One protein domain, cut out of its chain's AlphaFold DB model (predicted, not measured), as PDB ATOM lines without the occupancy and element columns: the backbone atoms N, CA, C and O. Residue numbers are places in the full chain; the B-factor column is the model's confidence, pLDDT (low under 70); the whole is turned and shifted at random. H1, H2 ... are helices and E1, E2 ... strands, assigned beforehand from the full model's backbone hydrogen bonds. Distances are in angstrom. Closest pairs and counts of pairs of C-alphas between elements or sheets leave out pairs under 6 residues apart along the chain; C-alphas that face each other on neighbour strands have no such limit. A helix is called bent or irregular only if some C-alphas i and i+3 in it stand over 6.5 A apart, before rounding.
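This is residues 31 to 84 of the 222 residues of an uncharacterized protein of Chloroflexi bacterium HGW-Chloroflexi-4 (UniProt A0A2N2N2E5). A two-stranded hairpin, E1 and E2, forms the middle, with the short helix H1 beside E1 toward one end of the domain and a small second hairpin, E3 and E4, toward the other. The printed part has 54 residues, with one named helix and four named strands in the order E1, E2, H1, E3, E4 along the chain; E1 and E2 make one antiparallel sheet, E3 and E4 another, and the class is mixed, helices and strands. The whole is compact, radius of gyration of the C-alphas 10.1 A, spanning 29 by 22 by 19 A.

E1, residues 31 to 36, and E2, residues 42 to 48, are antiparallel at 140 degrees, with N 33 and O 45 2.9 A apart. The closest C-alphas of E1 and H1, residues 49 to 57, are Val 31 and Glu 49, 5.6 A. H1 is irregular: C-alphas 50 and 53 are 7.1 A apart; 3 of 5 O i to N i+4 pairs are within hydrogen-bond range. E3, residues 73 to 75, and E4, residues 81 to 83, are antiparallel, N 74 and O 82 3.0 A apart.

E1 starts at C-alpha 31 (123.476, 165.958, 90.083) and measures 15.7 A, E2 18.3 A, H1 13.8 A, E3 7.1 A; E4, 7.0 A, ends at C-alpha 83 (124.229, 164.819, 113.728).

The H1 to E3 link, residues 58 to 72, is long. The printed part has no cut, and no printed residue is under 70.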
ATOM      1  N   VAL A  31     123.263 165.608  88.672       98.06
ATOM      2  CA  VAL A  31     123.476 165.958  90.083       98.06
ATOM      3  C   VAL A  31     123.556 164.696  90.932       98.06
ATOM      4  O   VAL A  31     122.925 163.686  90.610       98.06
ATOM      5  N   ALA A  32     124.356 164.756  91.994       98.31
ATOM      6  CA  ALA A  32     124.485 163.677  92.959       98.31
ATOM      7  C   ALA A  32     123.434 163.835  94.065       98.31
ATOM      8  O   ALA A  32     123.244 164.941  94.572       98.31
ATOM      9  N   VAL A  33     122.773 162.742  94.439       98.38
ATOM     10  CA  VAL A  33     121.772 162.726  95.514       98.38
ATOM     11  C   VAL A  33     121.964 161.517  96.416       98.38
ATOM     12  O   VAL A  33     122.366 160.448  95.956       98.38
ATOM     13  N   CYS A  34     121.666 161.705  97.695       98.50
ATOM     14  CA  CYS A  34     121.529 160.645  98.676       98.50
ATOM     15  C   CYS A  34     120.116 160.090  98.594       98.50
ATOM     16  O   CYS A  34     119.159 160.763  98.980       98.50
ATOM     17  N   HIS A  35     120.013 158.883  98.049       98.06
ATOM     18  CA  HIS A  35     118.757 158.214  97.757       98.06
ATOM     19  C   HIS A  35     118.479 157.097  98.756       98.06
ATOM     20  O   HIS A  35     119.370 156.288  99.021       98.06
ATOM     21  N   LEU A  36     117.258 157.062  99.295       96.31
ATOM     22  CA  LEU A  36     116.793 156.005 100.193       96.31
ATOM     23  C   LEU A  36     116.285 154.807  99.382       96.31
ATOM     24  O   LEU A  36     115.290 154.927  98.671       96.31
ATOM     25  N   ASP A  37     116.946 153.657  99.500       95.38
ATOM     26  CA  ASP A  37     116.500 152.430  98.836       95.38
ATOM     27  C   ASP A  37     115.329 151.737  99.560       95.38
ATOM     28  O   ASP A  37     114.914 152.110 100.660       95.38
ATOM     29  N   ASP A  38     114.822 150.662  98.952       95.19
ATOM     30  CA  ASP A  38     113.734 149.843  99.504       95.19
ATOM     31  C   ASP A  38     114.104 149.126 100.822       95.19
ATOM     32  O   ASP A  38     113.229 148.590 101.505       95.19
ATOM     33  N   MET A  39     115.388 149.094 101.195       95.75
ATOM     34  CA  MET A  39     115.877 148.543 102.463       95.75
ATOM     35  C   MET A  39     116.024 149.618 103.549       95.75
ATOM     36  O   MET A  39     116.396 149.298 104.680       95.75
ATOM     37  N   GLY A  40     115.721 150.881 103.234       93.31
ATOM     38  CA  GLY A  40     115.878 152.002 104.150       93.31
ATOM     39  C   GLY A  40     117.331 152.455 104.314       93.31
ATOM     40  O   GLY A  40     117.663 153.064 105.331       93.31
ATOM     41  N   LEU A  41     118.203 152.161 103.344       95.81
ATOM     42  CA  LEU A  41     119.594 152.601 103.330       95.81
ATOM     43  C   LEU A  41     119.805 153.727 102.316       95.81
ATOM     44  O   LEU A  41     119.349 153.664 101.173       95.81
ATOM     45  N   TYR A  42     120.540 154.757 102.735       97.50
ATOM     46  CA  TYR A  42     120.935 155.843 101.846       97.50
ATOM     47  C   TYR A  42     122.184 155.475 101.048       97.50
ATOM     48  O   TYR A  42     123.172 155.001 101.609       97.50
ATOM     49  N   HIS A  43     122.165 155.741  99.745       97.75
ATOM     50  CA  HIS A  43     123.324 155.592  98.873       97.75
ATOM     51  C   HIS A  43     123.402 156.726  97.848       97.75
ATOM     52  O   HIS A  43     122.407 157.373  97.518       97.75
ATOM     53  N   LEU A  44     124.611 156.983  97.351       98.38
ATOM     54  CA  LEU A  44     124.857 158.045  96.383       98.38
ATOM     55  C   LEU A  44     124.461 157.586  94.974       98.38
ATOM     56  O   LEU A  44     125.053 156.650  94.435       98.38
ATOM     57  N   ILE A  45     123.515 158.283  94.348       98.06
ATOM     58  CA  ILE A  45     123.173 158.103  92.930       98.06
ATOM     59  C   ILE A  45     123.393 159.396  92.151       98.06
ATOM     60  O   ILE A  45     123.534 160.481  92.712       98.06
ATOM     61  N   THR A  46     123.424 159.283  90.824       98.19
ATOM     62  CA  THR A  46     123.508 160.431  89.917       98.19
ATOM     63  C   THR A  46     122.272 160.476  89.029       98.19
ATOM     64  O   THR A  46     122.037 159.570  88.229       98.19
ATOM     65  N   ILE A  47     121.502 161.554  89.131       97.50
ATOM     66  CA  ILE A  47     120.248 161.752  88.392       97.50
ATOM     67  C   ILE A  47     120.357 162.947  87.447       97.50
ATOM     68  O   ILE A  47     121.319 163.712  87.507       97.50
ATOM     69  N   SER A  48     119.404 163.111  86.523       97.62
ATOM     70  CA  SER A  48     119.298 164.381  85.796       97.62
ATOM     71  C   SER A  48     118.885 165.495  86.747       97.62
ATOM     72  O   SER A  48     118.042 165.290  87.613       97.62
ATOM     73  N   GLU A  49     119.425 166.691  86.542       97.12
ATOM     74  CA  GLU A  49     119.045 167.880  87.315       97.12
ATOM     75  C   GLU A  49     117.526 168.124  87.271       97.12
ATOM     76  O   GLU A  49     116.904 168.425  88.284       97.12
ATOM     77  N   SER A  50     116.891 167.861  86.125       96.94
ATOM     78  CA  SER A  50     115.434 167.935  85.964       96.94
ATOM     79  C   SER A  50     114.638 166.946  86.827       96.94
ATOM     80  O   SER A  50     113.453 167.171  87.053       96.94
ATOM     81  N   ALA A  51     115.258 165.856  87.292       97.56
ATOM     82  CA  ALA A  51     114.627 164.867  88.165       97.56
ATOM     83  C   ALA A  51     114.804 165.202  89.654       97.56
ATOM     84  O   ALA A  51     114.084 164.656  90.488       97.56
ATOM     85  N   PHE A  52     115.716 166.117  90.000       97.31
ATOM     86  CA  PHE A  52     116.029 166.458  91.387       97.31
ATOM     87  C   PHE A  52     114.804 166.875  92.218       97.31
ATOM     88  O   PHE A  52     114.626 166.314  93.299       97.31
ATOM     89  N   PRO A  53     113.890 167.746  91.735       97.38
ATOM     90  CA  PRO A  53     112.707 168.113  92.515       97.38
ATOM     91  C   PRO A  53     111.793 166.926  92.847       97.38
ATOM     92  O   PRO A  53     111.205 166.895  93.924       97.38
ATOM     93  N   ALA A  54     111.681 165.944  91.944       97.38
ATOM     94  CA  ALA A  54     110.889 164.742  92.191       97.38
ATOM     95  C   ALA A  54     111.544 163.874  93.272       97.38
ATOM     96  O   ALA A  54     110.881 163.486  94.224       97.38
ATOM     97  N   HIS A  55     112.853 163.643  93.177       96.69
ATOM     98  CA  HIS A  55     113.603 162.890  94.184       96.69
ATOM     99  C   HIS A  55     113.512 163.533  95.581       96.69
ATOM    100  O   HIS A  55     113.199 162.850  96.555       96.69
ATOM    101  N   VAL A  56     113.657 164.861  95.680       96.44
ATOM    102  CA  VAL A  56     113.491 165.586  96.955       96.44
ATOM    103  C   VAL A  56     112.082 165.432  97.528       96.44
ATOM    104  O   VAL A  56     111.923 165.209  98.727       96.44
ATOM    105  N   ALA A  57     111.046 165.488  96.685       95.12
ATOM    106  CA  ALA A  57     109.662 165.282  97.120       95.12
ATOM    107  C   ALA A  57     109.405 163.871  97.689       95.12
ATOM    108  O   ALA A  57     108.434 163.682  98.423       95.12
ATOM    109  N   HIS A  58     110.274 162.905  97.382       92.31
ATOM    110  CA  HIS A  58     110.213 161.529  97.872       92.31
ATOM    111  C   HIS A  58     111.218 161.216  98.997       92.31
ATOM    112  O   HIS A  58     111.273 160.072  99.441       92.31
ATOM    113  N   GLY A  59     111.938 162.216  99.519       93.75
ATOM    114  CA  GLY A  59     112.798 162.062 100.699       93.75
ATOM    115  C   GLY A  59     114.300 161.967 100.420       93.75
ATOM    116  O   GLY A  59     115.066 161.733 101.358       93.75
ATOM    117  N   ASP A  60     114.728 162.196  99.179       97.75
ATOM    118  CA  ASP A  60     116.147 162.318  98.840       97.75
ATOM    119  C   ASP A  60     116.658 163.742  99.126       97.75
ATOM    120  O   ASP A  60     115.895 164.710  99.161       97.75
ATOM    121  N   ALA A  61     117.968 163.904  99.285       97.75
ATOM    122  CA  ALA A  61     118.590 165.228  99.318       97.75
ATOM    123  C   ALA A  61     120.006 165.191  98.741       97.75
ATOM    124  O   ALA A  61     120.591 164.127  98.540       97.75
ATOM    125  N   SER A  62     120.575 166.360  98.465       98.25
ATOM    126  CA  SER A  62     121.981 166.452  98.072       98.25
ATOM    127  C   SER A  62     122.902 166.071  99.243       98.25
ATOM    128  O   SER A  62     122.570 166.347 100.399       98.25
ATOM    129  N   PRO A  63     124.092 165.503  98.984       98.19
ATOM    130  CA  PRO A  63     125.125 165.367 100.007       98.19
ATOM    131  C   PRO A  63     125.405 166.705 100.708       98.19
ATOM    132  O   PRO A  63     125.558 167.733 100.048       98.19
ATOM    133  N   GLY A  64     125.478 166.703 102.042       96.81
ATOM    134  CA  GLY A  64     125.651 167.911 102.859       96.81
ATOM    135  C   GLY A  64     124.354 168.552 103.364       96.81
ATOM    136  O   GLY A  64     124.404 169.278 104.361       96.81
ATOM    137  N   GLU A  65     123.214 168.275 102.728       97.38
ATOM    138  CA  GLU A  65     121.906 168.817 103.114       97.38
ATOM    139  C   GLU A  65     121.283 168.056 104.291       97.38
ATOM    140  O   GLU A  65     121.689 166.939 104.629       97.38
ATOM    141  N   LEU A  66     120.282 168.674 104.926       96.81
ATOM    142  CA  LEU A  66     119.502 168.035 105.988       96.81
ATOM    143  C   LEU A  66     118.792 166.782 105.466       96.81
ATOM    144  O   LEU A  66     118.292 166.766 104.342       96.81
ATOM    145  N   VAL A  67     118.702 165.755 106.310       96.44
ATOM    146  CA  VAL A  67     117.986 164.521 105.974       96.44
ATOM    147  C   VAL A  67     116.475 164.768 106.090       96.44
ATOM    148  O   VAL A  67     116.001 165.103 107.183       96.44
ATOM    149  N   PRO A  68     115.686 164.613 105.009       95.75
ATOM    150  CA  PRO A  68     114.241 164.821 105.060       95.75
ATOM    151  C   PRO A  68     113.569 163.953 106.132       95.75
ATOM    152  O   PRO A  68     113.785 162.748 106.213       95.75
ATOM    153  N   GLY A  69     112.751 164.573 106.985       93.75
ATOM    154  CA  GLY A  69     112.040 163.879 108.066       93.75
ATOM    155  C   GLY A  69     112.882 163.536 109.302       93.75
ATOM    156  O   GLY A  69     112.319 163.073 110.291       93.75
ATOM    157  N   MET A  70     114.193 163.806 109.301       93.88
ATOM    158  CA  MET A  70     115.081 163.565 110.443       93.88
ATOM    159  C   MET A  70     115.676 164.887 110.938       93.88
ATOM    160  O   MET A  70     116.726 165.340 110.479       93.88
ATOM    161  N   ALA A  71     114.985 165.521 111.890       92.12
ATOM    162  CA  ALA A  71     115.461 166.747 112.526       92.12
ATOM    163  C   ALA A  71     116.869 166.553 113.109       92.12
ATOM    164  O   ALA A  71     117.184 165.491 113.649       92.12
ATOM    165  N   GLY A  72     117.717 167.570 112.953       93.62
ATOM    166  CA  GLY A  72     119.071 167.533 113.496       93.62
ATOM    167  C   GLY A  72     120.044 166.625 112.757       93.62
ATOM    168  O   GLY A  72     121.161 166.446 113.225       93.62
ATOM    169  N   LYS A  73     119.673 166.050 111.610       96.25
ATOM    170  CA  LYS A  73     120.544 165.170 110.828       96.25
ATOM    171  C   LYS A  73     120.850 165.764 109.458       96.25
ATOM    172  O   LYS A  73     120.000 166.418 108.858       96.25
ATOM    173  N   LYS A  74     122.054 165.509 108.946       97.25
ATOM    174  CA  LYS A  74     122.443 165.836 107.566       97.25
ATOM    175  C   LYS A  74     123.208 164.698 106.911       97.25
ATOM    176  O   LYS A  74     123.819 163.884 107.608       97.25
ATOM    177  N   PHE A  75     123.215 164.687 105.585       97.62
ATOM    178  CA  PHE A  75     124.075 163.796 104.822       97.62
ATOM    179  C   PHE A  75     125.519 164.290 104.818       97.62
ATOM    180  O   PHE A  75     125.802 165.486 104.740       97.62
ATOM    181  N   THR A  76     126.452 163.356 104.862       97.12
ATOM    182  CA  THR A  76     127.852 163.551 104.474       97.12
ATOM    183  C   THR A  76     128.010 163.437 102.951       97.12
ATOM    184  O   THR A  76     127.047 163.206 102.220       97.12
ATOM    185  N   ALA A  77     129.248 163.562 102.459       96.75
ATOM    186  CA  ALA A  77     129.578 163.360 101.047       96.75
ATOM    187  C   ALA A  77     129.298 161.927 100.544       96.75
ATOM    188  O   ALA A  77     129.014 161.746  99.364       96.75
ATOM    189  N   ASP A  78     129.374 160.926 101.425       97.38
ATOM    190  CA  ASP A  78     129.114 159.509 101.131       97.38
ATOM    191  C   ASP A  78     127.693 159.064 101.510       97.38
ATOM    192  O   ASP A  78     127.407 157.870 101.541       97.38
ATOM    193  N   CYS A  79     126.796 160.019 101.780       97.50
ATOM    194  CA  CYS A  79     125.410 159.777 102.182       97.50
ATOM    195  C   CYS A  79     125.235 159.024 103.506       97.50
ATOM    196  O   CYS A  79     124.134 158.563 103.811       97.50
ATOM    197  N   SER A  80     126.275 158.965 104.339       96.81
ATOM    198  CA  SER A  80     126.093 158.625 105.745       96.81
ATOM    199  C   SER A  80     125.371 159.763 106.474       96.81
ATOM    200  O   SER A  80     125.436 160.937 106.095       96.81
ATOM    201  N   ILE A  81     124.608 159.407 107.504       96.44
ATOM    202  CA  ILE A  81     123.831 160.364 108.289       96.44
ATOM    203  C   ILE A  81     124.641 160.760 109.517       96.44
ATOM    204  O   ILE A  81     125.020 159.903 110.314       96.44
ATOM    205  N   ILE A  82     124.838 162.061 109.711       96.00
ATOM    206  CA  ILE A  82     125.498 162.608 110.900       96.00
ATOM    207  C   ILE A  82     124.607 163.613 111.622       96.00
ATOM    208  O   ILE A  82     123.747 164.258 111.019       96.00
ATOM    209  N   ASP A  83     124.836 163.762 112.925       95.75
ATOM    210  CA  ASP A  83     124.229 164.819 113.728       95.75
ATOM    211  C   ASP A  83     124.733 166.205 113.318       95.75
ATOM    212  O   ASP A  83     125.937 166.460 113.213       95.75
ATOM    213  N   VAL A  84     123.796 167.128 113.134       95.44
ATOM    214  CA  VAL A  84     124.054 168.553 112.981       95.44
ATOM    215  C   VAL A  84     124.263 169.137 114.365       95.44
ATOM    216  O   VAL A  84     123.396 169.088 115.237       95.44
TER     217      VAL A  84